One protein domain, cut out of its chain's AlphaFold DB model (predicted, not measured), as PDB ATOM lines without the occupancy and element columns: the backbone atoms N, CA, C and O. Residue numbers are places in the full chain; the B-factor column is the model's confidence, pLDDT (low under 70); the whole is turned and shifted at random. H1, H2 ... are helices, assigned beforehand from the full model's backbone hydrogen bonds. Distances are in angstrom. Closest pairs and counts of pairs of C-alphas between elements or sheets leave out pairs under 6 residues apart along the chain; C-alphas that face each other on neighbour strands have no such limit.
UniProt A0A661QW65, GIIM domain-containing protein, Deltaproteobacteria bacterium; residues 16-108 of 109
ATOM      1  N   ARG A  16      31.700 -26.822  38.382       71.38
ATOM      2  CA  ARG A  16      32.270 -27.222  37.079       71.38
ATOM      3  C   ARG A  16      33.225 -28.405  37.200       71.38
ATOM      4  O   ARG A  16      33.149 -29.327  36.385       71.38
ATOM      5  N   ASN A  17      34.106 -28.386  38.198       77.81
ATOM      6  CA  ASN A  17      35.023 -29.497  38.447       77.81
ATOM      7  C   ASN A  17      34.256 -30.737  38.921       77.81
ATOM      8  O   ASN A  17      34.438 -31.812  38.350       77.81
ATOM      9  N   LEU A  18      33.317 -30.565  39.855       83.69
ATOM     10  CA  LEU A  18      32.472 -31.651  40.349       83.69
ATOM     11  C   LEU A  18      31.668 -32.322  39.222       83.69
ATOM     12  O   LEU A  18      31.671 -33.546  39.105       83.69
ATOM     13  N   PHE A  19      31.026 -31.542  38.345       84.00
ATOM     14  CA  PHE A  19      30.268 -32.084  37.216       84.00
ATOM     15  C   PHE A  19      31.156 -32.770  36.183       84.00
ATOM     16  O   PHE A  19      30.762 -33.797  35.637       84.00
ATOM     17  N   ARG A  20      32.366 -32.257  35.929       85.12
ATOM     18  CA  ARG A  20      33.327 -32.920  35.036       85.12
ATOM     19  C   ARG A  20      33.735 -34.288  35.580       85.12
ATOM     20  O   ARG A  20      33.803 -35.258  34.817       85.12
ATOM     21  N   ASP A  21      34.018 -34.364  36.873       88.75
ATOM     22  CA  ASP A  21      34.472 -35.594  37.515       88.75
ATOM     23  C   ASP A  21      33.321 -36.610  37.592       88.75
ATOM     24  O   ASP A  21      33.499 -37.782  37.241       88.75
ATOM     25  N   LEU A  22      32.105 -36.137  37.885       89.31
ATOM     26  CA  LEU A  22      30.878 -36.926  37.816       89.31
ATOM     27  C   LEU A  22      30.597 -37.439  36.391       89.31
ATOM     28  O   LEU A  22      30.385 -38.638  36.208       89.31
ATOM     29  N   ASP A  23      30.693 -36.594  35.361       91.12
ATOM     30  CA  ASP A  23      30.584 -37.000  33.950       91.12
ATOM     31  C   ASP A  23      31.660 -38.044  33.580       91.12
ATOM     32  O   ASP A  23      31.449 -38.937  32.747       91.12
ATOM     33  N   GLY A  24      32.851 -37.950  34.176       92.50
ATOM     34  CA  GLY A  24      33.916 -38.949  34.074       92.50
ATOM     35  C   GLY A  24      33.530 -40.298  34.676       92.50
ATOM     36  O   GLY A  24      33.704 -41.344  34.029       92.50
ATOM     37  N   TRP A  25      32.970 -40.280  35.883       92.94
ATOM     38  CA  TRP A  25      32.497 -41.467  36.585       92.94
ATOM     39  C   TRP A  25      31.322 -42.136  35.856       92.94
ATOM     40  O   TRP A  25      31.394 -43.335  35.561       92.94
ATOM     41  N   ILE A  26      30.306 -41.366  35.445       93.12
ATOM     42  CA  ILE A  26      29.135 -41.862  34.700       93.12
ATOM     43  C   ILE A  26      29.585 -42.548  33.408       93.12
ATOM     44  O   ILE A  26      29.233 -43.704  33.162       93.12
ATOM     45  N   ARG A  27      30.437 -41.899  32.601       94.94
ATOM     46  CA  ARG A  27      30.979 -42.524  31.381       94.94
ATOM     47  C   ARG A  27      31.731 -43.812  31.682       94.94
ATOM     48  O   ARG A  27      31.646 -44.763  30.908       94.94
ATOM     49  N   SER A  28      32.482 -43.866  32.778       95.69
ATOM     50  CA  SER A  28      33.215 -45.078  33.149       95.69
ATOM     51  C   SER A  28      32.266 -46.229  33.482       95.69
ATOM     52  O   SER A  28      32.462 -47.354  33.008       95.69
ATOM     53  N   ARG A  29      31.176 -45.945  34.201       95.44
ATOM     54  CA  ARG A  29      30.123 -46.925  34.475       95.44
ATOM     55  C   ARG A  29      29.420 -47.375  33.195       95.44
ATOM     56  O   ARG A  29      29.305 -48.580  32.971       95.44
ATOM     57  N   LEU A  30      29.032 -46.440  32.328       96.00
ATOM     58  CA  LEU A  30      28.389 -46.734  31.042       96.00
ATOM     59  C   LEU A  30      29.275 -47.607  30.146       96.00
ATOM     60  O   LEU A  30      28.792 -48.594  29.599       96.00
ATOM     61  N   ARG A  31      30.581 -47.319  30.049       97.00
ATOM     62  CA  ARG A  31      31.529 -48.170  29.305       97.00
ATOM     63  C   ARG A  31      31.553 -49.591  29.853       97.00
ATOM     64  O   ARG A  31      31.482 -50.538  29.077       97.00
ATOM     65  N   SER A  32      31.626 -49.748  31.176       97.06
ATOM     66  CA  SER A  32      31.616 -51.068  31.821       97.06
ATOM     67  C   SER A  32      30.330 -51.839  31.500       97.06
ATOM     68  O   SER A  32      30.380 -53.007  31.115       97.06
ATOM     69  N   MET A  33      29.174 -51.174  31.579       96.44
ATOM     70  CA  MET A  33      27.881 -51.773  31.231       96.44
ATOM     71  C   MET A  33      27.796 -52.140  29.746       96.44
ATOM     72  O   MET A  33      27.322 -53.222  29.410       96.44
ATOM     73  N   GLN A  34      28.318 -51.295  28.856       96.38
ATOM     74  CA  GLN A  34      28.330 -51.559  27.420       96.38
ATOM     75  C   GLN A  34      29.232 -52.747  27.056       96.38
ATOM     76  O   GLN A  34      28.831 -53.596  26.258       96.38
ATOM     77  N   LEU A  35      30.415 -52.861  27.672       97.06
ATOM     78  CA  LEU A  35      31.282 -54.033  27.506       97.06
ATOM     79  C   LEU A  35      30.565 -55.312  27.960       97.06
ATOM     80  O   LEU A  35      30.525 -56.293  27.214       97.06
ATOM     81  N   LYS A  36      29.901 -55.273  29.124       96.69
ATOM     82  CA  LYS A  36      29.081 -56.388  29.623       96.69
ATOM     83  C   LYS A  36      27.947 -56.741  28.662       96.69
ATOM     84  O   LYS A  36      27.721 -57.920  28.409       96.69
ATOM     85  N   LYS A  37      27.276 -55.741  28.081       96.06
ATOM     86  CA  LYS A  37      26.223 -55.931  27.071       96.06
ATOM     87  C   LYS A  37      26.762 -56.593  25.803       96.06
ATOM     88  O   LYS A  37      26.066 -57.398  25.190       96.06
ATOM     89  N   TRP A  38      27.988 -56.275  25.388       95.94
ATOM     90  CA  TRP A  38      28.588 -56.893  24.207       95.94
ATOM     91  C   TRP A  38      28.978 -58.350  24.409       95.94
ATOM     92  O   TRP A  38      28.862 -59.093  23.434       95.94
ATOM     93  N   LYS A  39      29.364 -58.755  25.630       94.12
ATOM     94  CA  LYS A  39      29.736 -60.121  26.067       94.12
ATOM     95  C   LYS A  39      30.938 -60.743  25.341       94.12
ATOM     96  O   LYS A  39      31.810 -61.319  25.981       94.12
ATOM     97  N   ASN A  40      31.013 -60.608  24.020       95.44
ATOM     98  CA  ASN A  40      32.003 -61.206  23.143       95.44
ATOM     99  C   ASN A  40      33.070 -60.172  22.715       95.44
ATOM    100  O   ASN A  40      32.726 -59.197  22.032       95.44
ATOM    101  N   PRO A  41      34.365 -60.400  23.016       95.38
ATOM    102  CA  PRO A  41      35.460 -59.538  22.570       95.38
ATOM    103  C   PRO A  41      35.502 -59.315  21.052       95.38
ATOM    104  O   PRO A  41      35.798 -58.210  20.614       95.38
ATOM    105  N   ARG A  42      35.106 -60.296  20.226       96.19
ATOM    106  CA  ARG A  42      35.040 -60.133  18.760       96.19
ATOM    107  C   ARG A  42      34.037 -59.055  18.339       96.19
ATOM    108  O   ARG A  42      34.222 -58.381  17.327       96.19
ATOM    109  N   LYS A  43      32.960 -58.848  19.111       96.88
ATOM    110  CA  LYS A  43      32.022 -57.737  18.878       96.88
ATOM    111  C   LYS A  43      32.699 -56.397  19.157       96.88
ATOM    112  O   LYS A  43      32.542 -55.478  18.361       96.88
ATOM    113  N   PHE A  44      33.492 -56.312  20.225       97.19
ATOM    114  CA  PHE A  44      34.286 -55.121  20.518       97.19
ATOM    115  C   PHE A  44      35.307 -54.829  19.411       97.19
ATOM    116  O   PHE A  44      35.358 -53.703  18.932       97.19
ATOM    117  N   GLN A  45      36.025 -55.838  18.914       97.25
ATOM    118  CA  GLN A  45      36.976 -55.681  17.803       97.25
ATOM    119  C   GLN A  45      36.305 -55.138  16.531       97.25
ATOM    120  O   GLN A  45      36.837 -54.245  15.878       97.25
ATOM    121  N   ARG A  46      35.089 -55.596  16.203       96.94
ATOM    122  CA  ARG A  46      34.304 -55.014  15.097       96.94
ATOM    123  C   ARG A  46      33.958 -53.544  15.338       96.94
ATOM    124  O   ARG A  46      34.019 -52.743  14.411       96.94
ATOM    125  N   MET A  47      33.616 -53.178  16.573       96.69
ATOM    126  CA  MET A  47      33.371 -51.778  16.936       96.69
ATOM    127  C   MET A  47      34.646 -50.933  16.884       96.69
ATOM    128  O   MET A  47      34.566 -49.778  16.487       96.69
ATOM    129  N   MET A  48      35.811 -51.505  17.209       97.25
ATOM    130  CA  MET A  48      37.104 -50.842  17.023       97.25
ATOM    131  C   MET A  48      37.339 -50.480  15.561       97.25
ATOM    132  O   MET A  48      37.640 -49.327  15.268       97.25
ATOM    133  N   ILE A  49      37.136 -51.432  14.648       96.94
ATOM    134  CA  ILE A  49      37.303 -51.201  13.207       96.94
ATOM    135  C   ILE A  49      36.360 -50.093  12.729       96.94
ATOM    136  O   ILE A  49      36.792 -49.157  12.067       96.94
ATOM    137  N   ARG A  50      35.089 -50.130  13.150       95.56
ATOM    138  CA  ARG A  50      34.105 -49.074  12.842       95.56
ATOM    139  C   ARG A  50      34.469 -47.705  13.420       95.56
ATOM    140  O   ARG A  50      34.053 -46.694  12.874       95.56
ATOM    141  N   ALA A  51      35.204 -47.670  14.529       94.81
ATOM    142  CA  ALA A  51      35.698 -46.438  15.133       94.81
ATOM    143  C   ALA A  51      36.990 -45.916  14.471       94.81
ATOM    144  O   ALA A  51      37.457 -44.849  14.858       94.81
ATOM    145  N   GLY A  52      37.564 -46.646  13.504       94.56
ATOM    146  CA  GLY A  52      38.752 -46.234  12.748       94.56
ATOM    147  C   GLY A  52      40.047 -46.976  13.091       94.56
ATOM    148  O   GLY A  52      41.102 -46.603  12.587       94.56
ATOM    149  N   TYR A  53      40.017 -48.025  13.924       94.25
ATOM    150  CA  TYR A  53      41.205 -48.866  14.130       94.25
ATOM    151  C   TYR A  53      41.534 -49.688  12.883       94.25
ATOM    152  O   TYR A  53      40.644 -50.253  12.242       94.25
ATOM    153  N   LYS A  54      42.832 -49.880  12.619       95.81
ATOM    154  CA  LYS A  54      43.288 -50.822  11.592       95.81
ATOM    155  C   LYS A  54      42.791 -52.242  11.927       95.81
ATOM    156  O   LYS A  54      42.992 -52.703  13.056       95.81
ATOM    157  N   PRO A  55      42.197 -52.987  10.972       95.94
ATOM    158  CA  PRO A  55      41.652 -54.322  11.234       95.94
ATOM    159  C   PRO A  55      42.644 -55.335  11.806       95.94
ATOM    160  O   PRO A  55      42.239 -56.234  12.545       95.94
ATOM    161  N   TYR A  56      43.930 -55.229  11.463       96.19
ATOM    162  CA  TYR A  56      44.957 -56.121  12.005       96.19
ATOM    163  C   TYR A  56      45.226 -55.833  13.494       96.19
ATOM    164  O   TYR A  56      45.294 -56.763  14.293       96.19
ATOM    165  N   GLU A  57      45.300 -54.558  13.888       95.00
ATOM    166  CA  GLU A  57      45.518 -54.147  15.280       95.00
ATOM    167  C   GLU A  57      44.310 -54.498  16.142       95.00
ATOM    168  O   GLU A  57      44.460 -55.094  17.206       95.00
ATOM    169  N   ALA A  58      43.102 -54.206  15.652       95.62
ATOM    170  CA  ALA A  58      41.865 -54.507  16.364       95.62
ATOM    171  C   ALA A  58      41.740 -56.002  16.690       95.62
ATOM    172  O   ALA A  58      41.376 -56.358  17.807       95.62
ATOM    173  N   ARG A  59      42.089 -56.894  15.752       94.75
ATOM    174  CA  ARG A  59      42.028 -58.350  15.966       94.75
ATOM    175  C   ARG A  59      43.008 -58.856  17.029       94.75
ATOM    176  O   ARG A  59      42.715 -59.856  17.680       94.75
ATOM    177  N   ARG A  60      44.128 -58.157  17.242       95.06
ATOM    178  CA  ARG A  60      45.121 -58.476  18.284       95.06
ATOM    179  C   ARG A  60      44.715 -57.977  19.669       95.06
ATOM    180  O   ARG A  60      45.291 -58.398  20.670       95.06
ATOM    181  N   VAL A  61      43.734 -57.082  19.748       95.00
ATOM    182  CA  VAL A  61      43.294 -56.502  21.014       95.00
ATOM    183  C   VAL A  61      42.333 -57.443  21.721       95.00
ATOM    184  O   VAL A  61      41.279 -57.815  21.197       95.00
ATOM    185  N   TRP A  62      42.681 -57.769  22.962       94.75
ATOM    186  CA  TRP A  62      41.831 -58.519  23.870       94.75
ATOM    187  C   TRP A  62      41.470 -57.688  25.106       94.75
ATOM    188  O   TRP A  62      42.315 -57.024  25.723       94.75
ATOM    189  N   VAL A  63      40.184 -57.718  25.458       95.44
ATOM    190  CA  VAL A  63      39.593 -56.965  26.569       95.44
ATOM    191  C   VAL A  63      38.619 -57.882  27.313       95.44
ATOM    192  O   VAL A  63      37.782 -58.537  26.690       95.44
ATOM    193  N   LYS A  64      38.691 -57.913  28.651       96.38
ATOM    194  CA  LYS A  64      37.704 -58.616  29.485       96.38
ATOM    195  C   LYS A  64      36.386 -57.845  29.466       96.38
ATOM    196  O   LYS A  64      36.304 -56.733  29.970       96.38
ATOM    197  N   MET A  65      35.338 -58.442  28.909       96.44
ATOM    198  CA  MET A  65      34.047 -57.763  28.741       96.44
ATOM    199  C   MET A  65      33.298 -57.536  30.066       96.44
ATOM    200  O   MET A  65      32.479 -56.631  30.164       96.44
ATOM    201  N   ASN A  66      33.581 -58.332  31.100       95.44
ATOM    202  CA  ASN A  66      32.875 -58.307  32.386       95.44
ATOM    203  C   ASN A  66      33.632 -57.605  33.529       95.44
ATOM    204  O   ASN A  66      33.087 -57.480  34.627       95.44
ATOM    205  N   ARG A  67      34.857 -57.127  33.288       95.56
ATOM    206  CA  ARG A  67      35.728 -56.533  34.310       95.56
ATOM    207  C   ARG A  67      35.662 -55.007  34.254       95.56
ATOM    208  O   ARG A  67      35.939 -54.416  33.216       95.56
ATOM    209  N   TRP A  68      35.358 -54.350  35.374       93.69
ATOM    210  CA  TRP A  68      35.224 -52.886  35.402       93.69
ATOM    211  C   TRP A  68      36.540 -52.166  35.060       93.69
ATOM    212  O   TRP A  68      36.507 -51.159  34.356       93.69
ATOM    213  N   GLN A  69      37.698 -52.724  35.446       95.56
ATOM    214  CA  GLN A  69      39.011 -52.156  35.112       95.56
ATOM    215  C   GLN A  69      39.279 -52.110  33.599       95.56
ATOM    216  O   GLN A  69      40.102 -51.320  33.138       95.56
ATOM    217  N   SER A  70      38.578 -52.912  32.787       96.44
ATOM    218  CA  SER A  70      38.747 -52.894  31.330       96.44
ATOM    219  C   SER A  70      38.368 -51.556  30.692       96.44
ATOM    220  O   SER A  70      38.849 -51.244  29.610       96.44
ATOM    221  N   VAL A  71      37.611 -50.716  31.397       96.56
ATOM    222  CA  VAL A  71      37.311 -49.333  31.005       96.56
ATOM    223  C   VAL A  71      38.552 -48.430  30.949       96.56
ATOM    224  O   VAL A  71      38.555 -47.416  30.247       96.56
ATOM    225  N   MET A  72      39.623 -48.778  31.666       95.31
ATOM    226  CA  MET A  72      40.866 -47.997  31.683       95.31
ATOM    227  C   MET A  72      41.729 -48.222  30.434       95.31
ATOM    228  O   MET A  72      42.632 -47.436  30.169       95.31
ATOM    229  N   ARG A  73      41.435 -49.260  29.639       95.69
ATOM    230  CA  ARG A  73      42.163 -49.590  28.408       95.69
ATOM    231  C   ARG A  73      41.980 -48.482  27.365       95.69
ATOM    232  O   ARG A  73      40.862 -48.003  27.148       95.69
ATOM    233  N   LYS A  74      43.071 -48.098  26.695       95.81
ATOM    234  CA  LYS A  74      43.074 -47.018  25.690       95.81
ATOM    235  C   LYS A  74      42.108 -47.306  24.541       95.81
ATOM    236  O   LYS A  74      41.385 -46.416  24.109       95.81
ATOM    237  N   GLU A  75      42.008 -48.567  24.135       95.94
ATOM    238  CA  GLU A  75      41.160 -49.028  23.038       95.94
ATOM    239  C   GLU A  75      39.681 -48.819  23.377       95.94
ATOM    240  O   GLU A  75      38.892 -48.365  22.554       95.94
ATOM    241  N   VAL A  76      39.300 -49.088  24.630       96.81
ATOM    242  CA  VAL A  76      37.926 -48.912  25.114       96.81
ATOM    243  C   VAL A  76      37.559 -47.429  25.167       96.81
ATOM    244  O   VAL A  76      36.458 -47.054  24.759       96.81
ATOM    245  N   ARG A  77      38.479 -46.573  25.626       96.12
ATOM    246  CA  ARG A  77      38.282 -45.115  25.656       96.12
ATOM    247  C   ARG A  77      38.235 -44.501  24.259       96.12
ATOM    248  O   ARG A  77      37.483 -43.551  24.066       96.12
ATOM    249  N   PHE A  78      38.990 -45.053  23.312       95.75
ATOM    250  CA  PHE A  78      38.972 -44.641  21.912       95.75
ATOM    251  C   PHE A  78      37.628 -44.970  21.252       95.75
ATOM    252  O   PHE A  78      36.981 -44.083  20.704       95.75
ATOM    253  N   VAL A  79      37.168 -46.223  21.367       96.62
ATOM    254  CA  VAL A  79      35.891 -46.662  20.773       96.62
ATOM    255  C   VAL A  79      34.702 -45.938  21.396       96.62
ATOM    256  O   VAL A  79      33.812 -45.480  20.686       96.62
ATOM    257  N   MET A  80      34.684 -45.828  22.725       96.25
ATOM    258  CA  MET A  80      33.636 -45.142  23.484       96.25
ATOM    259  C   MET A  80      34.151 -43.791  23.991       96.25
ATOM    260  O   MET A  80      34.239 -43.532  25.204       96.25
ATOM    261  N   ASN A  81      34.542 -42.944  23.037       95.19
ATOM    262  CA  ASN A  81      34.950 -41.563  23.279       95.19
ATOM    263  C   ASN A  81      33.727 -40.655  23.539       95.19
ATOM    264  O   ASN A  81      32.580 -41.103  23.513       95.19
ATOM    265  N   LEU A  82      33.959 -39.369  23.829       93.06
ATOM    266  CA  LEU A  82      32.866 -38.431  24.126       93.06
ATOM    267  C   LEU A  82      31.890 -38.293  22.948       93.06
ATOM    268  O   LEU A  82      30.684 -38.231  23.163       93.06
ATOM    269  N   GLN A  83      32.397 -38.285  21.715       92.75
ATOM    270  CA  GLN A  83      31.570 -38.158  20.518       92.75
ATOM    271  C   GLN A  83      30.658 -39.378  20.330       92.75
ATOM    272  O   GLN A  83      29.495 -39.225  19.965       92.75
ATOM    273  N   TRP A  84      31.153 -40.584  20.626       94.69
ATOM    274  CA  TRP A  84      30.340 -41.794  20.633       94.69
ATOM    275  C   TRP A  84      29.178 -41.659  21.620       94.69
ATOM    276  O   TRP A  84      28.039 -41.896  21.236       94.69
ATOM    277  N   PHE A  85      29.439 -41.189  22.843       93.88
ATOM    278  CA  PHE A  85      28.390 -40.946  23.837       93.88
ATOM    279  C   PHE A  85      27.375 -39.883  23.392       93.88
ATOM    280  O   PHE A  85      26.178 -40.120  23.540       93.88
ATOM    281  N   ARG A  86      27.815 -38.782  22.758       92.12
ATOM    282  CA  ARG A  86      26.897 -37.788  22.158       92.12
ATOM    283  C   ARG A  86      25.980 -38.422  21.116       92.12
ATOM    284  O   ARG A  86      24.774 -38.215  21.161       92.12
ATOM    285  N   ARG A  87      26.526 -39.253  20.221       92.81
ATOM    286  CA  ARG A  87      25.735 -39.974  19.205       92.81
ATOM    287  C   ARG A  87      24.758 -40.991  19.793       92.81
ATOM    288  O   ARG A  87      23.849 -41.414  19.096       92.81
ATOM    289  N   GLN A  88      24.964 -41.439  21.029       91.25
ATOM    290  CA  GLN A  88      24.020 -42.307  21.739       91.25
ATOM    291  C   GLN A  88      22.999 -41.517  22.575       91.25
ATOM    292  O   GLN A  88      22.243 -42.128  23.322       91.25
ATOM    293  N   GLY A  89      22.982 -40.182  22.478       89.44
ATOM    294  CA  GLY A  89      22.041 -39.325  23.204       89.44
ATOM    295  C   GLY A  89      22.443 -39.010  24.647       89.44
ATOM    296  O   GLY A  89      21.621 -38.513  25.407       89.44
ATOM    297  N   MET A  90      23.690 -39.283  25.056       88.75
ATOM    298  CA  MET A  90      24.152 -38.896  26.391       88.75
ATOM    299  C   MET A  90      24.308 -37.373  26.476       88.75
ATOM    300  O   MET A  90      25.104 -36.781  25.743       88.75
ATOM    301  N   ILE A  91      23.583 -36.770  27.415       83.25
ATOM    302  CA  ILE A  91      23.689 -35.353  27.760       83.25
ATOM    303  C   ILE A  91      24.772 -35.195  28.837       83.25
ATOM    304  O   ILE A  91      24.800 -35.962  29.798       83.25
ATOM    305  N   PHE A  92      25.679 -34.228  28.670       80.75
ATOM    306  CA  PHE A  92      26.746 -33.953  29.638       80.75
ATOM    307  C   PHE A  92      26.308 -32.906  30.651       80.75
ATOM    308  O   PHE A  92      25.842 -31.834  30.265       80.75
ATOM    309  N   LEU A  93      26.534 -33.178  31.936       75.50
ATOM    310  CA  LEU A  93      26.249 -32.226  33.010       75.50
ATOM    311  C   LEU A  93      27.088 -30.954  32.847       75.50
ATOM    312  O   LEU A  93      26.596 -29.841  33.031       75.50
ATOM    313  N   HIS A  94      28.333 -31.105  32.390       72.94
ATOM    314  CA  HIS A  94      29.198 -29.970  32.093       72.94
ATOM    315  C   HIS A  94      28.631 -29.022  31.014       72.94
ATOM    316  O   HIS A  94      28.901 -27.821  31.069       72.94
ATOM    317  N   ASP A  95      27.831 -29.494  30.051       74.94
ATOM    318  CA  ASP A  95      27.275 -28.617  29.007       74.94
ATOM    319  C   ASP A  95      26.289 -27.585  29.591       74.94
ATOM    320  O   ASP A  95      26.215 -26.456  29.099       74.94
ATOM    321  N   PHE A  96      25.612 -27.911  30.697       69.81
ATOM    322  CA  PHE A  96      24.710 -26.986  31.390       69.81
ATOM    323  C   PHE A  96      25.456 -25.852  32.102       69.81
ATOM    324  O   PHE A  96      24.962 -24.727  32.161       69.81
ATOM    325  N   THR A  97      26.687 -26.101  32.557       67.31
ATOM    326  CA  THR A  97      27.499 -25.071  33.232       67.31
ATOM    327  C   THR A  97      27.906 -23.931  32.304       67.31
ATOM    328  O   THR A  97      27.973 -22.780  32.732       67.31
ATOM    329  N   LYS A  98      28.130 -24.219  31.013       62.50
ATOM    330  CA  LYS A  98      28.462 -23.185  30.019       62.50
ATOM    331  C   LYS A  98      27.298 -22.221  29.793       62.50
ATOM    332  O   LYS A  98      27.523 -21.026  29.638       62.50
ATOM    333  N   LYS A  99      26.066 -22.740  29.803       57.97
ATOM    334  CA  LYS A  99      24.842 -21.955  29.595       57.97
ATOM    335  C   LYS A  99      24.548 -21.028  30.783       57.97
ATOM    336  O   LYS A  99      24.114 -19.897  30.582       57.97
ATOM    337  N   GLN A 100      24.849 -21.478  32.003       57.69
ATOM    338  CA  GLN A 100      24.758 -20.657  33.215       57.69
ATOM    339  C   GLN A 100      25.736 -19.470  33.164       57.69
ATOM    340  O   GLN A 100      25.347 -18.333  33.412       57.69
ATOM    341  N   GLN A 101      26.986 -19.719  32.754       57.66
ATOM    342  CA  GLN A 101      28.020 -18.683  32.686       57.66
ATOM    343  C   GLN A 101      27.680 -17.567  31.685       57.66
ATOM    344  O   GLN A 101      27.946 -16.400  31.959       57.66
ATOM    345  N   SER A 102      27.057 -17.894  30.544       54.00
ATOM    346  CA  SER A 102      26.589 -16.866  29.605       54.00
ATOM    347  C   SER A 102      25.504 -15.971  30.201       54.00
ATOM    348  O   SER A 102      25.525 -14.775  29.944       54.00
ATOM    349  N   LEU A 103      24.601 -16.525  31.019       55.78
ATOM    350  CA  LEU A 103      23.520 -15.761  31.645       55.78
ATOM    351  C   LEU A 103      24.079 -14.767  32.673       55.78
ATOM    352  O   LEU A 103      23.713 -13.596  32.637       55.78
ATOM    353  N   GLU A 104      25.028 -15.188  33.511       57.75
ATOM    354  CA  GLU A 104      25.670 -14.338  34.531       57.75
ATOM    355  C   GLU A 104      26.469 -13.161  33.943       57.75
ATOM    356  O   GLU A 104      26.483 -12.077  34.528       57.75
ATOM    357  N   LEU A 105      27.086 -13.337  32.768       56.22
ATOM    358  CA  LEU A 105      27.765 -12.249  32.048       56.22
ATOM    359  C   LEU A 105      26.776 -11.194  31.526       56.22
ATOM    360  O   LEU A 105      27.110 -10.013  31.501       56.22
ATOM    361  N   THR A 106      25.555 -11.595  31.153       53.09
ATOM    362  CA  THR A 106      24.483 -10.670  30.732       53.09
ATOM    363  C   THR A 106      23.909  -9.845  31.883       53.09
ATOM    364  O   THR A 106      23.570  -8.690  31.669       53.09
ATOM    365  N   PHE A 107      23.812 -10.410  33.091       52.94
ATOM    366  CA  PHE A 107      23.286  -9.716  34.281       52.94
ATOM    367  C   PHE A 107      24.334  -8.859  35.015       52.94
ATOM    368  O   PHE A 107      24.011  -8.226  36.017       52.94
ATOM    369  N   SER A 108      25.587  -8.865  34.550       50.56
ATOM    370  CA  SER A 108      26.703  -8.103  35.134       50.56
ATOM    371  C   SER A 108      26.998  -6.780  34.401       50.56
ATOM    372  O   SER A 108      28.067  -6.206  34.605       50.56
TER     373      SER A 108
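What this domain is: This is residues 16 to 108 of the 109 residues of the protein "GIIM domain-containing protein" of Deltaproteobacteria bacterium (UniProt A0A661QW65). A long helix, H1, runs along one side of the body, with the short helices H2 to H5 clustered near its last half. H7 begins beside the first residues of H1 and runs on past that end, where residues 99 to 108 stick out as an arm. The printed part has 93 residues with seven named helices, H1 to H7 in order, and no named strand: all helix. It is loose, with a radius of gyration of the C-alphas of 16.5 A and spans of 56 by 24 by 19 A; without the arm the body spans 41 by 24 by 18 A.

How they stand to each other: H1, residues 16 to 38, is close to but not clearly touching H2, residues 41 to 50; their closest C-alphas, Trp 38 and Phe 44, are 7.0 A apart. H2 and H3, residues 55 to 60, form a helical hairpin at a shallow tilt of 28 degrees, with the C-alphas of Gln 45 and Ala 58 closest at 5.2 A. H4, residues 68 to 72, touches H1 at residues 28 to 32 alone, closest at the C-alphas of Ser 32 and Trp 68, 5.4 A. H5, residues 74 to 79, only just touches H2, with 3 pairs of C-alphas within 8 A, closest at Met 48 and Val 79, 5.7 A. H6, residues 82 to 87, touches no helix. H7, residues 93 to 106, touches H1 with residues 93 to 97 alone, opposite ways at a shallow tilt of 26 degrees; the closest C-alphas, Phe 19 and His 94, are 5.6 A apart. Every O i to N i+4 pair is within hydrogen-bond range in H1, H2, H3, H5 and H6, against 7 of 10 in H7 and 0 of 1 in H4, where 2 of 2 O i to N i+3 pairs are.

Where its parts are: H1 measures 32.6 A from C-alpha 16 at (32.270, -27.222, 37.079) to C-alpha 38, H2 14.4 A, and H7 21.7 A, ending with C-alpha 106 at (24.483, -10.670, 30.732).

The domain as a whole: The C-alphas of Tyr 56 and Ser 108, the two farthest apart, are 56.3 A apart. The printed part has no cut and no long link. Residues 96 to 108 have pLDDT under 70.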